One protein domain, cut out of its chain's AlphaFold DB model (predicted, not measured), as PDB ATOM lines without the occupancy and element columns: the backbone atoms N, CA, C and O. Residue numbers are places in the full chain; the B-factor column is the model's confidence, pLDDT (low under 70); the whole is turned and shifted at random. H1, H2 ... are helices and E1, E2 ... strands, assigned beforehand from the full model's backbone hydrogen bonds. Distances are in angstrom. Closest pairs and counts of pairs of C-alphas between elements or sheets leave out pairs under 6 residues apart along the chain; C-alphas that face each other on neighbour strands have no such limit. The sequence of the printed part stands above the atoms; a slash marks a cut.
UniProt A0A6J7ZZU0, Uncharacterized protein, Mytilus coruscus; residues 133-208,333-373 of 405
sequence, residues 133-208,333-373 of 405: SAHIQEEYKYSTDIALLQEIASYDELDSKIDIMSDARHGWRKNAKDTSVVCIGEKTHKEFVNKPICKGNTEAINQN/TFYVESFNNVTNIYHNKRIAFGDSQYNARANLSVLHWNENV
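Overview. This is residues 133 to 208 and 333 to 373 of the 405 residues of an uncharacterized protein of Mytilus coruscus (UniProt A0A6J7ZZU0). A small three-stranded sheet lies between helices H1 and H2, one on each face, and H3 packs on both. The printed part, 117 residues, runs H1 E1 E2 E3 H2 H3; E1-E2-E3 is an antiparallel meander, each strand beside the one before. It is mostly helix and compact, with a radius of gyration of the C-alphas of 14.5 A and spans of 42 by 36 by 24 A.

Arrangement. H1, residues 133 to 153, is on the sheet. E1, residues 164 to 166, and E2, residues 182 to 185, form a hairpin, N 165 to O 184 2.8 A; E2 and E3, residues 191 to 194, form another, N 183 to O 193 3.0 A. H2, residues 334 to 346, is on the opposite face from H1. H3, residues 355 to 372, touches H1, closest C-alphas Tyr 140 and Asn 363, 5.8 A, and H2, Thr 343 and Ser 365, 5.0 A. Every O i to N i+4 pair is within hydrogen-bond range in H1 and H3, 8 of 9 in H2.

Along the chain. H1, 30.0 A long, begins at C-alpha 133 (173.245, 146.814, 171.526); H3, 25.8 A, ends at C-alpha 372 (154.115, 137.065, 171.174).

Size, cuts and confidence. Residues 209 to 332 are not printed; C-alphas 208 and 333 are 9.5 A apart. The link E1 to E2 is long. pLDDT is under 70 in 30 residues, among them 168 to 182.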
ATOM      1  N   SER A 133     173.043 147.767 172.627       63.47
ATOM      2  CA  SER A 133     173.245 146.814 171.526       63.47
ATOM      3  C   SER A 133     173.801 145.475 172.013       63.47
ATOM      4  O   SER A 133     173.469 144.447 171.433       63.47
ATOM      5  N   ALA A 134     174.640 145.483 173.053       70.62
ATOM      6  CA  ALA A 134     175.192 144.264 173.636       70.62
ATOM      7  C   ALA A 134     174.115 143.475 174.393       70.62
ATOM      8  O   ALA A 134     173.998 142.273 174.203       70.62
ATOM      9  N   HIS A 135     173.275 144.171 175.157       76.06
ATOM     10  CA  HIS A 135     172.159 143.587 175.886       76.06
ATOM     11  C   HIS A 135     171.088 143.038 174.938       76.06
ATOM     12  O   HIS A 135     170.676 141.902 175.097       76.06
ATOM     13  N   ILE A 136     170.714 143.769 173.876       79.50
ATOM     14  CA  ILE A 136     169.805 143.239 172.841       79.50
ATOM     15  C   ILE A 136     170.385 141.975 172.199       79.50
ATOM     16  O   ILE A 136     169.644 141.050 171.898       79.50
ATOM     17  N   GLN A 137     171.700 141.928 171.967       81.88
ATOM     18  CA  GLN A 137     172.350 140.745 171.406       81.88
ATOM     19  C   GLN A 137     172.353 139.559 172.382       81.88
ATOM     20  O   GLN A 137     172.246 138.420 171.937       81.88
ATOM     21  N   GLU A 138     172.511 139.813 173.680       84.44
ATOM     22  CA  GLU A 138     172.463 138.801 174.739       84.44
ATOM     23  C   GLU A 138     171.049 138.238 174.910       84.44
ATOM     24  O   GLU A 138     170.865 137.029 174.798       84.44
ATOM     25  N   GLU A 139     170.049 139.111 175.045       86.75
ATOM     26  CA  GLU A 139     168.628 138.744 175.092       86.75
ATOM     27  C   GLU A 139     168.210 137.985 173.834       86.75
ATOM     28  O   GLU A 139     167.513 136.977 173.910       86.75
ATOM     29  N   TYR A 140     168.669 138.435 172.661       89.12
ATOM     30  CA  TYR A 140     168.426 137.742 171.399       89.12
ATOM     31  C   TYR A 140     168.954 136.308 171.440       89.12
ATOM     32  O   TYR A 140     168.193 135.391 171.165       89.12
ATOM     33  N   LYS A 141     170.221 136.111 171.831       89.00
ATOM     34  CA  LYS A 141     170.820 134.770 171.929       89.00
ATOM     35  C   LYS A 141     170.050 133.881 172.899       89.00
ATOM     36  O   LYS A 141     169.717 132.752 172.562       89.00
ATOM     37  N   TYR A 142     169.720 134.415 174.070       89.50
ATOM     38  CA  TYR A 142     168.940 133.695 175.067       89.50
ATOM     39  C   TYR A 142     167.555 133.296 174.532       89.50
ATOM     40  O   TYR A 142     167.140 132.147 174.671       89.50
ATOM     41  N   SER A 143     166.864 134.216 173.851       90.88
ATOM     42  CA  SER A 143     165.567 133.954 173.221       90.88
ATOM     43  C   SER A 143     165.655 132.880 172.135       90.88
ATOM     44  O   SER A 143     164.811 131.986 172.109       90.88
ATOM     45  N   THR A 144     166.679 132.923 171.275       90.31
ATOM     46  CA  THR A 144     166.876 131.915 170.222       90.31
ATOM     47  C   THR A 144     167.245 130.549 170.785       90.31
ATOM     48  O   THR A 144     166.749 129.541 170.290       90.31
ATOM     49  N   ASP A 145     168.059 130.495 171.843       89.88
ATOM     50  CA  ASP A 145     168.448 129.237 172.488       89.88
ATOM     51  C   ASP A 145     167.235 128.568 173.154       89.88
ATOM     52  O   ASP A 145     167.019 127.366 172.993       89.88
ATOM     53  N   ILE A 146     166.387 129.347 173.836       90.12
ATOM     54  CA  ILE A 146     165.119 128.847 174.384       90.12
ATOM     55  C   ILE A 146     164.200 128.356 173.272       90.12
ATOM     56  O   ILE A 146     163.620 127.279 173.400       90.12
ATOM     57  N   ALA A 147     164.050 129.130 172.198       90.44
ATOM     58  CA  ALA A 147     163.203 128.751 171.076       90.44
ATOM     59  C   ALA A 147     163.673 127.433 170.433       90.44
ATOM     60  O   ALA A 147     162.844 126.572 170.152       90.44
ATOM     61  N   LEU A 148     164.989 127.228 170.289       89.25
ATOM     62  CA  LEU A 148     165.557 125.968 169.805       89.25
ATOM     63  C   LEU A 148     165.239 124.802 170.749       89.25
ATOM     64  O   LEU A 148     164.811 123.746 170.292       89.25
ATOM     65  N   LEU A 149     165.437 124.977 172.058       88.88
ATOM     66  CA  LEU A 149     165.146 123.931 173.044       88.88
ATOM     67  C   LEU A 149     163.657 123.573 173.079       88.88
ATOM     68  O   LEU A 149     163.317 122.399 173.190       88.88
ATOM     69  N   GLN A 150     162.777 124.569 172.963       89.75
ATOM     70  CA  GLN A 150     161.331 124.363 172.875       89.75
ATOM     71  C   GLN A 150     160.949 123.606 171.604       89.75
ATOM     72  O   GLN A 150     160.114 122.707 171.670       89.75
ATOM     73  N   GLU A 151     161.570 123.937 170.471       90.62
ATOM     74  CA  GLU A 151     161.354 123.213 169.222       90.62
ATOM     75  C   GLU A 151     161.808 121.761 169.372       90.62
ATOM     76  O   GLU A 151     161.004 120.871 169.134       90.62
ATOM     77  N   ILE A 152     163.026 121.499 169.860       87.56
ATOM     78  CA  ILE A 152     163.528 120.131 170.094       87.56
ATOM     79  C   ILE A 152     162.586 119.350 171.018       87.56
ATOM     80  O   ILE A 152     162.221 118.220 170.712       87.56
ATOM     81  N   ALA A 153     162.147 119.961 172.121       88.31
ATOM     82  CA  ALA A 153     161.254 119.328 173.088       88.31
ATOM     83  C   ALA A 153     159.841 119.046 172.545       88.31
ATOM     84  O   ALA A 153     159.089 118.305 173.174       88.31
ATOM     85  N   SER A 154     159.460 119.645 171.413       88.44
ATOM     86  CA  SER A 154     158.154 119.427 170.779       88.44
ATOM     87  C   SER A 154     158.106 118.212 169.844       88.44
ATOM     88  O   SER A 154     157.023 117.854 169.375       88.44
ATOM     89  N   TYR A 155     159.251 117.579 169.567       86.44
ATOM     90  CA  TYR A 155     159.317 116.317 168.832       86.44
ATOM     91  C   TYR A 155     159.408 115.150 169.818       86.44
ATOM     92  O   TYR A 155     160.191 115.180 170.764       86.44
ATOM     93  N   ASP A 156     158.624 114.099 169.571       79.12
ATOM     94  CA  ASP A 156     158.564 112.916 170.441       79.12
ATOM     95  C   ASP A 156     159.851 112.064 170.392       79.12
ATOM     96  O   ASP A 156     160.132 111.294 171.310       79.12
ATOM     97  N   GLU A 157     160.654 112.201 169.331       80.06
ATOM     98  CA  GLU A 157     161.890 111.443 169.111       80.06
ATOM     99  C   GLU A 157     163.122 112.358 169.167       80.06
ATOM    100  O   GLU A 157     163.279 113.253 168.337       80.06
ATOM    101  N   LEU A 158     164.042 112.095 170.099       63.91
ATOM    102  CA  LEU A 158     165.264 112.897 170.301       63.91
ATOM    103  C   LEU A 158     166.238 112.875 169.105       63.91
ATOM    104  O   LEU A 158     167.026 113.805 168.958       63.91
ATOM    105  N   ASP A 159     166.160 111.854 168.245       64.06
ATOM    106  CA  ASP A 159     166.986 111.713 167.034       64.06
ATOM    107  C   ASP A 159     166.287 112.228 165.759       64.06
ATOM    108  O   ASP A 159     166.803 112.082 164.644       64.06
ATOM    109  N   SER A 160     165.098 112.822 165.893       68.38
ATOM    110  CA  SER A 160     164.361 113.339 164.745       68.38
ATOM    111  C   SER A 160     164.992 114.621 164.191       68.38
ATOM    112  O   SER A 160     165.577 115.447 164.896       68.38
ATOM    113  N   LYS A 161     164.910 114.779 162.867       78.44
ATOM    114  CA  LYS A 161     165.337 116.008 162.192       78.44
ATOM    115  C   LYS A 161     164.376 117.138 162.564       78.44
ATOM    116  O   LYS A 161     163.168 116.933 162.557       78.44
ATOM    117  N   ILE A 162     164.918 118.327 162.825       79.94
ATOM    118  CA  ILE A 162     164.116 119.529 163.074       79.94
ATOM    119  C   ILE A 162     163.669 120.106 161.732       79.94
ATOM    120  O   ILE A 162     164.509 120.459 160.896       79.94
ATOM    121  N   ASP A 163     162.359 120.238 161.546       84.25
ATOM    122  CA  ASP A 163     161.797 120.948 160.404       84.25
ATOM    123  C   ASP A 163     161.839 122.463 160.655       84.25
ATOM    124  O   ASP A 163     161.540 122.952 161.747       84.25
ATOM    125  N   ILE A 164     162.217 123.220 159.624       82.81
ATOM    126  CA  ILE A 164     162.265 124.682 159.666       82.81
ATOM    127  C   ILE A 164     161.468 125.285 158.516       82.81
ATOM    128  O   ILE A 164     161.522 124.824 157.374       82.81
ATOM    129  N   MET A 165     160.787 126.385 158.806       82.50
ATOM    130  CA  MET A 165     160.138 127.236 157.822       82.50
ATOM    131  C   MET A 165     160.981 128.476 157.557       82.50
ATOM    132  O   MET A 165     161.539 129.086 158.471       82.50
ATOM    133  N   SER A 166     161.035 128.905 156.298       77.00
ATOM    134  CA  SER A 166     161.727 130.139 155.948       77.00
ATOM    135  C   SER A 166     161.188 130.810 154.685       77.00
ATOM    136  O   SER A 166     160.689 130.145 153.777       77.00
ATOM    137  N   ASP A 167     161.350 132.136 154.588       70.88
ATOM    138  CA  ASP A 167     161.089 132.926 153.375       70.88
ATOM    139  C   ASP A 167     162.243 132.767 152.367       70.88
ATOM    140  O   ASP A 167     162.918 133.721 151.969       70.88
ATOM    141  N   ALA A 168     162.508 131.529 151.952       59.00
ATOM    142  CA  ALA A 168     163.574 131.215 151.015       59.00
ATOM    143  C   ALA A 168     163.160 131.547 149.567       59.00
ATOM    144  O   ALA A 168     163.031 130.680 148.705       59.00
ATOM    145  N   ARG A 169     163.040 132.837 149.222       57.56
ATOM    146  CA  ARG A 169     162.913 133.284 147.809       57.56
ATOM    147  C   ARG A 169     164.232 133.177 147.024       57.56
ATOM    148  O   ARG A 169     164.339 133.701 145.909       57.56
ATOM    149  N   HIS A 170     165.262 132.553 147.599       52.25
ATOM    150  CA  HIS A 170     166.660 132.638 147.154       52.25
ATOM    151  C   HIS A 170     167.066 131.657 146.056       52.25
ATOM    152  O   HIS A 170     168.154 131.776 145.506       52.25
ATOM    153  N   GLY A 171     166.179 130.759 145.630       42.44
ATOM    154  CA  GLY A 171     166.459 129.896 144.478       42.44
ATOM    155  C   GLY A 171     166.306 130.572 143.107       42.44
ATOM    156  O   GLY A 171     166.831 130.047 142.125       42.44
ATOM    157  N   TRP A 172     165.576 131.694 143.026       44.94
ATOM    158  CA  TRP A 172     165.031 132.208 141.754       44.94
ATOM    159  C   TRP A 172     165.394 133.666 141.431       44.94
ATOM    160  O   TRP A 172     165.185 134.119 140.306       44.94
ATOM    161  N   ARG A 173     165.960 134.426 142.378       47.72
ATOM    162  CA  ARG A 173     166.440 135.794 142.121       47.72
ATOM    163  C   ARG A 173     167.945 135.780 141.871       47.72
ATOM    164  O   ARG A 173     168.708 135.463 142.774       47.72
ATOM    165  N   LYS A 174     168.364 136.215 140.677       43.22
ATOM    166  CA  LYS A 174     169.775 136.285 140.231       43.22
ATOM    167  C   LYS A 174     170.730 137.048 141.176       43.22
ATOM    168  O   LYS A 174     171.932 136.869 141.056       43.22
ATOM    169  N   ASN A 175     170.214 137.849 142.115       44.16
ATOM    170  CA  ASN A 175     171.002 138.761 142.956       44.16
ATOM    171  C   ASN A 175     170.967 138.435 144.462       44.16
ATOM    172  O   ASN A 175     171.419 139.248 145.259       44.16
ATOM    173  N   ALA A 176     170.396 137.300 144.882       47.69
ATOM    174  CA  ALA A 176     170.210 136.978 146.302       47.69
ATOM    175  C   ALA A 176     171.110 135.815 146.749       47.69
ATOM    176  O   ALA A 176     170.617 134.804 147.240       47.69
ATOM    177  N   LYS A 177     172.421 135.944 146.506       39.19
ATOM    178  CA  LYS A 177     173.408 134.906 146.833       39.19
ATOM    179  C   LYS A 177     173.579 134.729 148.350       39.19
ATOM    180  O   LYS A 177     173.713 133.595 148.787       39.19
ATOM    181  N   ASP A 178     173.472 135.820 149.114       42.44
ATOM    182  CA  ASP A 178     173.756 135.858 150.553       42.44
ATOM    183  C   ASP A 178     172.769 136.796 151.268       42.44
ATOM    184  O   ASP A 178     172.995 137.995 151.408       42.44
ATOM    185  N   THR A 179     171.624 136.270 151.682       47.09
ATOM    186  CA  THR A 179     170.614 137.023 152.430       47.09
ATOM    187  C   THR A 179     170.351 136.254 153.718       47.09
ATOM    188  O   THR A 179     170.214 135.033 153.671       47.09
ATOM    189  N   SER A 180     170.384 136.939 154.868       50.94
ATOM    190  CA  SER A 180     170.129 136.338 156.182       50.94
ATOM    191  C   SER A 180     168.774 135.640 156.152       50.94
ATOM    192  O   SER A 180     167.738 136.288 155.999       50.94
ATOM    193  N   VAL A 181     168.798 134.315 156.235       58.50
ATOM    194  CA  VAL A 181     167.600 133.491 156.170       58.50
ATOM    195  C   VAL A 181     167.113 133.325 157.595       58.50
ATOM    196  O   VAL A 181     167.760 132.669 158.409       58.50
ATOM    197  N   VAL A 182     165.989 133.966 157.905       68.75
ATOM    198  CA  VAL A 182     165.340 133.736 159.189       68.75
ATOM    199  C   VAL A 182     164.638 132.388 159.130       68.75
ATOM    200  O   VAL A 182     163.841 132.145 158.218       68.75
ATOM    201  N   CYS A 183     164.977 131.513 160.069       76.94
ATOM    202  CA  CYS A 183     164.411 130.179 160.177       76.94
ATOM    203  C   CYS A 183     163.523 130.119 161.414       76.94
ATOM    204  O   CYS A 183     163.961 130.399 162.532       76.94
ATOM    205  N   ILE A 184     162.268 129.766 161.179       87.00
ATOM    206  CA  ILE A 184     161.240 129.625 162.198       87.00
ATOM    207  C   ILE A 184     160.953 128.132 162.384       87.00
ATOM    208  O   ILE A 184     160.943 127.395 161.401       87.00
ATOM    209  N   GLY A 185     160.717 127.689 163.616       86.69
ATOM    210  CA  GLY A 185     160.314 126.311 163.902       86.69
ATOM    211  C   GLY A 185     158.976 125.926 163.309       86.69
ATOM    212  O   GLY A 185     158.051 126.736 163.286       86.69
ATOM    213  N   GLU A 186     158.866 124.686 162.853       86.31
ATOM    214  CA  GLU A 186     157.604 124.139 162.358       86.31
ATOM    215  C   GLU A 186     156.589 123.938 163.490       86.31
ATOM    216  O   GLU A 186     155.393 124.097 163.272       86.31
ATOM    217  N   LYS A 187     157.040 123.581 164.699       88.38
ATOM    218  CA  LYS A 187     156.145 123.254 165.818       88.38
ATOM    219  C   LYS A 187     155.851 124.447 166.710       88.38
ATOM    220  O   LYS A 187     154.714 124.642 167.124       88.38
ATOM    221  N   THR A 188     156.882 125.223 167.032       89.12
ATOM    222  CA  THR A 188     156.785 126.357 167.963       89.12
ATOM    223  C   THR A 188     156.541 127.686 167.268       89.12
ATOM    224  O   THR A 188     156.220 128.668 167.933       89.12
ATOM    225  N   HIS A 189     156.770 127.750 165.956       90.44
ATOM    226  CA  HIS A 189     156.718 128.978 165.169       90.44
ATOM    227  C   HIS A 189     157.637 130.098 165.686       90.44
ATOM    228  O   HIS A 189     157.463 131.261 165.311       90.44
ATOM    229  N   LYS A 190     158.651 129.780 166.500       90.19
ATOM    230  CA  LYS A 190     159.643 130.737 167.010       90.19
ATOM    231  C   LYS A 190     160.891 130.772 166.143       90.19
ATOM    232  O   LYS A 190     161.258 129.783 165.516       90.19
ATOM    233  N   GLU A 191     161.551 131.923 166.110       89.25
ATOM    234  CA  GLU A 191     162.850 132.078 165.464       89.25
ATOM    235  C   GLU A 191     163.948 131.568 166.389       89.25
ATOM    236  O   GLU A 191     164.045 131.996 167.541       89.25
ATOM    237  N   PHE A 192     164.772 130.657 165.879       83.88
ATOM    238  CA  PHE A 192     165.878 130.081 166.643       83.88
ATOM    239  C   PHE A 192     167.155 129.872 165.824       83.88
ATOM    240  O   PHE A 192     168.195 129.510 166.376       83.88
ATOM    241  N   VAL A 193     167.106 130.093 164.506       75.00
ATOM    242  CA  VAL A 193     168.261 129.975 163.613       75.00
ATOM    243  C   VAL A 193     168.280 131.149 162.637       75.00
ATOM    244  O   VAL A 193     167.493 131.231 161.694       75.00
ATOM    245  N   ASN A 194     169.308 131.981 162.786       64.88
ATOM    246  CA  ASN A 194     169.737 132.933 161.774       64.88
ATOM    247  C   ASN A 194     171.028 132.411 161.137       64.88
ATOM    248  O   ASN A 194     172.141 132.763 161.533       64.88
ATOM    249  N   LYS A 195     170.878 131.486 160.186       59.88
ATOM    250  CA  LYS A 195     171.992 130.954 159.393       59.88
ATOM    251  C   LYS A 195     171.720 131.210 157.914       59.88
ATOM    252  O   LYS A 195     170.587 131.050 157.472       59.88
ATOM    253  N   PRO A 196     172.738 131.570 157.117       54.94
ATOM    254  CA  PRO A 196     172.584 131.609 155.671       54.94
ATOM    255  C   PRO A 196     172.318 130.187 155.163       54.94
ATOM    256  O   PRO A 196     173.191 129.322 155.215       54.94
ATOM    257  N   ILE A 197     171.099 129.933 154.684       56.56
ATOM    258  CA  ILE A 197     170.758 128.682 154.002       56.56
ATOM    259  C   ILE A 197     170.982 128.892 152.507       56.56
ATOM    260  O   ILE A 197     170.239 129.609 151.838       56.56
ATOM    261  N   CYS A 198     172.025 128.255 151.981       54.19
ATOM    262  CA  CYS A 198     172.361 128.302 150.563       54.19
ATOM    263  C   CYS A 198     171.844 127.051 149.841       54.19
ATOM    264  O   CYS A 198     171.847 125.952 150.390       54.19
ATOM    265  N   LYS A 199     171.494 127.197 148.556       52.47
ATOM    266  CA  LYS A 199     171.033 126.108 147.665       52.47
ATOM    267  C   LYS A 199     172.012 124.919 147.562       52.47
ATOM    268  O   LYS A 199     171.621 123.855 147.105       52.47
ATOM    269  N   GLY A 200     173.274 125.113 147.956       52.78
ATOM    270  CA  GLY A 200     174.310 124.078 147.984       52.78
ATOM    271  C   GLY A 200     174.387 123.273 149.284       52.78
ATOM    272  O   GLY A 200     175.247 122.407 149.374       52.78
ATOM    273  N   ASN A 201     173.540 123.548 150.281       56.31
ATOM    274  CA  ASN A 201     173.526 122.761 151.510       56.31
ATOM    275  C   ASN A 201     172.782 121.440 151.251       56.31
ATOM    276  O   ASN A 201     171.556 121.415 151.163       56.31
ATOM    277  N   THR A 202     173.532 120.357 151.039       51.31
ATOM    278  CA  THR A 202     173.037 119.073 150.509       51.31
ATOM    279  C   THR A 202     172.223 118.241 151.500       51.31
ATOM    280  O   THR A 202     171.670 117.216 151.117       51.31
ATOM    281  N   GLU A 203     172.140 118.665 152.761       65.12
ATOM    282  CA  GLU A 203     171.466 117.919 153.832       65.12
ATOM    283  C   GLU A 203     169.998 118.331 154.046       65.12
ATOM    284  O   GLU A 203     169.255 117.617 154.718       65.12
ATOM    285  N   ALA A 204     169.556 119.449 153.453       68.25
ATOM    286  CA  ALA A 204     168.198 119.971 153.600       68.25
ATOM    287  C   ALA A 204     167.306 119.630 152.393       68.25
ATOM    288  O   ALA A 204     167.697 119.801 151.235       68.25
ATOM    289  N   ILE A 205     166.070 119.200 152.661       73.31
ATOM    290  CA  ILE A 205     165.044 118.990 151.633       73.31
ATOM    291  C   ILE A 205     164.226 120.276 151.507       73.31
ATOM    292  O   ILE A 205     163.466 120.628 152.401       73.31
ATOM    293  N   ASN A 206     164.369 120.983 150.385       76.62
ATOM    294  CA  ASN A 206     163.596 122.197 150.118       76.62
ATOM    295  C   ASN A 206     162.211 121.861 149.562       76.62
ATOM    296  O   ASN A 206     162.067 120.935 148.761       76.62
ATOM    297  N   GLN A 207     161.207 122.640 149.965       80.19
ATOM    298  CA  GLN A 207     159.810 122.464 149.572       80.19
ATOM    299  C   GLN A 207     159.161 123.814 149.287       80.19
ATOM    300  O   GLN A 207     159.566 124.844 149.828       80.19
ATOM    301  N   ASN A 208     158.165 123.807 148.408       83.56
ATOM    302  CA  ASN A 208     157.494 125.015 147.962       83.56
ATOM    303  C   ASN A 208     156.300 125.374 148.854       83.56
ATOM    304  O   ASN A 208     155.595 124.512 149.380       83.56
ATOM    305  N   THR A 333     152.875 129.134 154.689       77.62
ATOM    306  CA  THR A 333     153.869 130.147 155.062       77.62
ATOM    307  C   THR A 333     153.280 131.299 155.880       77.62
ATOM    308  O   THR A 333     153.956 132.307 156.091       77.62
ATOM    309  N   PHE A 334     152.051 131.165 156.391       83.00
ATOM    310  CA  PHE A 334     151.372 132.172 157.213       83.00
ATOM    311  C   PHE A 334     152.248 132.759 158.332       83.00
ATOM    312  O   PHE A 334     152.330 133.985 158.474       83.00
ATOM    313  N   TYR A 335     152.926 131.913 159.112       85.81
ATOM    314  CA  TYR A 335     153.791 132.369 160.206       85.81
ATOM    315  C   TYR A 335     155.031 133.104 159.695       85.81
ATOM    316  O   TYR A 335     155.412 134.128 160.254       85.81
ATOM    317  N   VAL A 336     155.605 132.660 158.578       83.69
ATOM    318  CA  VAL A 336     156.739 133.327 157.926       83.69
ATOM    319  C   VAL A 336     156.341 134.716 157.409       83.69
ATOM    320  O   VAL A 336     157.073 135.692 157.590       83.69
ATOM    321  N   GLU A 337     155.167 134.851 156.785       83.69
ATOM    322  CA  GLU A 337     154.655 136.151 156.334       83.69
ATOM    323  C   GLU A 337     154.323 137.072 157.520       83.69
ATOM    324  O   GLU A 337     154.625 138.268 157.490       83.69
ATOM    325  N   SER A 338     153.757 136.515 158.590       88.12
ATOM    326  CA  SER A 338     153.450 137.246 159.821       88.12
ATOM    327  C   SER A 338     154.714 137.749 160.519       88.12
ATOM    328  O   SER A 338     154.781 138.928 160.875       88.12
ATOM    329  N   PHE A 339     155.746 136.913 160.618       88.50
ATOM    330  CA  PHE A 339     157.053 137.315 161.126       88.50
ATOM    331  C   PHE A 339     157.638 138.456 160.293       88.50
ATOM    332  O   PHE A 339     157.960 139.513 160.832       88.50
ATOM    333  N   ASN A 340     157.652 138.317 158.964       85.56
ATOM    334  CA  ASN A 340     158.097 139.374 158.055       85.56
ATOM    335  C   ASN A 340     157.350 140.705 158.272       85.56
ATOM    336  O   ASN A 340     157.923 141.786 158.097       85.56
ATOM    337  N   ASN A 341     156.068 140.668 158.641       87.88
ATOM    338  CA  ASN A 341     155.320 141.876 158.986       87.88
ATOM    339  C   ASN A 341     155.832 142.512 160.285       87.88
ATOM    340  O   ASN A 341     156.030 143.729 160.300       87.88
ATOM    341  N   VAL A 342     156.120 141.722 161.326       89.00
ATOM    342  CA  VAL A 342     156.753 142.205 162.569       89.00
ATOM    343  C   VAL A 342     158.127 142.799 162.279       89.00
ATOM    344  O   VAL A 342     158.427 143.923 162.678       89.00
ATOM    345  N   THR A 343     158.932 142.104 161.490       86.94
ATOM    346  CA  THR A 343     160.233 142.564 161.014       86.94
ATOM    347  C   THR A 343     160.154 143.938 160.335       86.94
ATOM    348  O   THR A 343     160.931 144.841 160.655       86.94
ATOM    349  N   ASN A 344     159.153 144.162 159.476       84.88
ATOM    350  CA  ASN A 344     158.941 145.448 158.803       84.88
ATOM    351  C   ASN A 344     158.579 146.612 159.751       84.88
ATOM    352  O   ASN A 344     158.763 147.769 159.358       84.88
ATOM    353  N   ILE A 345     158.089 146.340 160.970       87.81
ATOM    354  CA  ILE A 345     157.856 147.370 162.000       87.81
ATOM    355  C   ILE A 345     159.197 147.959 162.455       87.81
ATOM    356  O   ILE A 345     159.332 149.179 162.580       87.81
ATOM    357  N   TYR A 346     160.200 147.105 162.665       84.12
ATOM    358  CA  TYR A 346     161.506 147.508 163.189       84.12
ATOM    359  C   TYR A 346     162.479 147.928 162.096       84.12
ATOM    360  O   TYR A 346     163.199 148.915 162.271       84.12
ATOM    361  N   HIS A 347     162.488 147.226 160.964       80.81
ATOM    362  CA  HIS A 347     163.295 147.574 159.806       80.81
ATOM    363  C   HIS A 347     162.452 147.574 158.527       80.81
ATOM    364  O   HIS A 347     162.270 146.588 157.817       80.81
ATOM    365  N   ASN A 348     161.922 148.744 158.191       77.38
ATOM    366  CA  ASN A 348     161.174 148.889 156.953       77.38
ATOM    367  C   ASN A 348     162.094 148.644 155.745       77.38
ATOM    368  O   ASN A 348     163.077 149.361 155.569       77.38
ATOM    369  N   LYS A 349     161.721 147.708 154.863       75.81
ATOM    370  CA  LYS A 349     162.464 147.364 153.632       75.81
ATOM    371  C   LYS A 349     162.790 148.535 152.693       75.81
ATOM    372  O   LYS A 349     163.592 148.383 151.781       75.81
ATOM    373  N   ARG A 350     162.118 149.680 152.849       75.50
ATOM    374  CA  ARG A 350     162.335 150.895 152.043       75.50
ATOM    375  C   ARG A 350     163.422 151.812 152.607       75.50
ATOM    376  O   ARG A 350     163.730 152.821 151.980       75.50
ATOM    377  N   ILE A 351     163.942 151.516 153.794       73.94
ATOM    378  CA  ILE A 351     164.943 152.326 154.484       73.94
ATOM    379  C   ILE A 351     166.230 151.511 154.558       73.94
ATOM    380  O   ILE A 351     166.230 150.389 155.058       73.94
ATOM    381  N   ALA A 352     167.323 152.080 154.054       74.62
ATOM    382  CA  ALA A 352     168.648 151.501 154.216       74.62
ATOM    383  C   ALA A 352     169.181 151.846 155.612       74.62
ATOM    384  O   ALA A 352     169.255 153.020 155.980       74.62
ATOM    385  N   PHE A 353     169.544 150.823 156.378       73.75
ATOM    386  CA  PHE A 353     170.197 150.961 157.677       73.75
ATOM    387  C   PHE A 353     171.656 150.522 157.551       73.75
ATOM    388  O   PHE A 353     171.962 149.638 156.757       73.75
ATOM    389  N   GLY A 354     172.551 151.119 158.341       74.81
ATOM    390  CA  GLY A 354     173.900 150.572 158.506       74.81
ATOM    391  C   GLY A 354     173.874 149.274 159.318       74.81
ATOM    392  O   GLY A 354     172.974 149.089 160.139       74.81
ATOM    393  N   ASP A 355     174.877 148.417 159.139       76.75
ATOM    394  CA  ASP A 355     174.910 147.031 159.643       76.75
ATOM    395  C   ASP A 355     174.563 146.894 161.132       76.75
ATOM    396  O   ASP A 355     173.724 146.082 161.515       76.75
ATOM    397  N   SER A 356     175.141 147.739 161.992       75.50
ATOM    398  CA  SER A 356     174.859 147.706 163.435       75.50
ATOM    399  C   SER A 356     173.390 148.012 163.761       75.50
ATOM    400  O   SER A 356     172.805 147.366 164.628       75.50
ATOM    401  N   GLN A 357     172.777 148.964 163.052       74.50
ATOM    402  CA  GLN A 357     171.366 149.315 163.233       74.50
ATOM    403  C   GLN A 357     170.444 148.257 162.634       74.50
ATOM    404  O   GLN A 357     169.409 147.953 163.223       74.50
ATOM    405  N   TYR A 358     170.823 147.695 161.486       80.12
ATOM    406  CA  TYR A 358     170.108 146.587 160.872       80.12
ATOM    407  C   TYR A 358     170.046 145.392 161.831       80.12
ATOM    408  O   TYR A 358     168.950 144.954 162.173       80.12
ATOM    409  N   ASN A 359     171.193 144.958 162.363       80.69
ATOM    410  CA  ASN A 359     171.280 143.832 163.295       80.69
ATOM    411  C   ASN A 359     170.494 144.089 164.586       80.69
ATOM    412  O   ASN A 359     169.697 143.252 164.996       80.69
ATOM    413  N   ALA A 360     170.638 145.268 165.200       81.69
ATOM    414  CA  ALA A 360     169.886 145.595 166.413       81.69
ATOM    415  C   ALA A 360     168.361 145.567 166.185       81.69
ATOM    416  O   ALA A 360     167.612 145.097 167.039       81.69
ATOM    417  N   ARG A 361     167.889 146.051 165.028       85.75
ATOM    418  CA  ARG A 361     166.461 146.053 164.663       85.75
ATOM    419  C   ARG A 361     165.949 144.661 164.307       85.75
ATOM    420  O   ARG A 361     164.830 144.330 164.687       85.75
ATOM    421  N   ALA A 362     166.753 143.862 163.610       85.00
ATOM    422  CA  ALA A 362     166.442 142.469 163.315       85.00
ATOM    423  C   ALA A 362     166.297 141.664 164.616       85.00
ATOM    424  O   ALA A 362     165.249 141.059 164.839       85.00
ATOM    425  N   ASN A 363     167.261 141.774 165.533       88.12
ATOM    426  CA  ASN A 363     167.210 141.116 166.841       88.12
ATOM    427  C   ASN A 363     165.972 141.530 167.651       88.12
ATOM    428  O   ASN A 363     165.308 140.688 168.243       88.12
ATOM    429  N   LEU A 364     165.607 142.817 167.642       88.06
ATOM    430  CA  LEU A 364     164.383 143.280 168.308       88.06
ATOM    431  C   LEU A 364     163.106 142.714 167.693       88.06
ATOM    432  O   LEU A 364     162.155 142.444 168.421       88.06
ATOM    433  N   SER A 365     163.071 142.547 166.370       89.38
ATOM    434  CA  SER A 365     161.921 141.918 165.722       89.38
ATOM    435  C   SER A 365     161.765 140.455 166.127       89.38
ATOM    436  O   SER A 365     160.638 140.018 166.342       89.38
ATOM    437  N   VAL A 366     162.880 139.744 166.320       90.06
ATOM    438  CA  VAL A 366     162.884 138.377 166.853       90.06
ATOM    439  C   VAL A 366     162.385 138.349 168.289       90.06
ATOM    440  O   VAL A 366     161.485 137.578 168.592       90.06
ATOM    441  N   LEU A 367     162.907 139.221 169.156       89.25
ATOM    442  CA  LEU A 367     162.469 139.287 170.553       89.25
ATOM    443  C   LEU A 367     160.967 139.558 170.665       89.25
ATOM    444  O   LEU A 367     160.271 138.886 171.419       89.25
ATOM    445  N   HIS A 368     160.444 140.502 169.876       91.06
ATOM    446  CA  HIS A 368     159.002 140.746 169.808       91.06
ATOM    447  C   HIS A 368     158.263 139.490 169.339       91.06
ATOM    448  O   HIS A 368     157.307 139.070 169.989       91.06
ATOM    449  N   TRP A 369     158.695 138.886 168.233       92.88
ATOM    450  CA  TRP A 369     158.040 137.712 167.674       92.88
ATOM    451  C   TRP A 369     158.004 136.535 168.651       92.88
ATOM    452  O   TRP A 369     156.921 136.056 168.964       92.88
ATOM    453  N   ASN A 370     159.150 136.117 169.187       91.88
ATOM    454  CA  ASN A 370     159.259 134.946 170.060       91.88
ATOM    455  C   ASN A 370     158.446 135.080 171.356       91.88
ATOM    456  O   ASN A 370     157.979 134.072 171.886       91.88
ATOM    457  N   GLU A 371     158.269 136.309 171.846       89.19
ATOM    458  CA  GLU A 371     157.459 136.618 173.030       89.19
ATOM    459  C   GLU A 371     155.948 136.583 172.745       89.19
ATOM    460  O   GLU A 371     155.147 136.369 173.651       89.19
ATOM    461  N   ASN A 372     155.528 136.832 171.499       88.62
ATOM    462  CA  ASN A 372     154.115 137.065 171.174       88.62
ATOM    463  C   ASN A 372     153.518 136.080 170.165       88.62
ATOM    464  O   ASN A 372     152.301 136.095 169.973       88.62
ATOM    465  N   VAL A 373     154.327 135.243 169.515       88.88
ATOM    466  CA  VAL A 373     153.819 134.183 168.642       88.88
ATOM    467  C   VAL A 373     152.997 133.196 169.466       88.88
ATOM    468  O   VAL A 373     153.376 132.841 170.580       88.88
TER     469      VAL A 373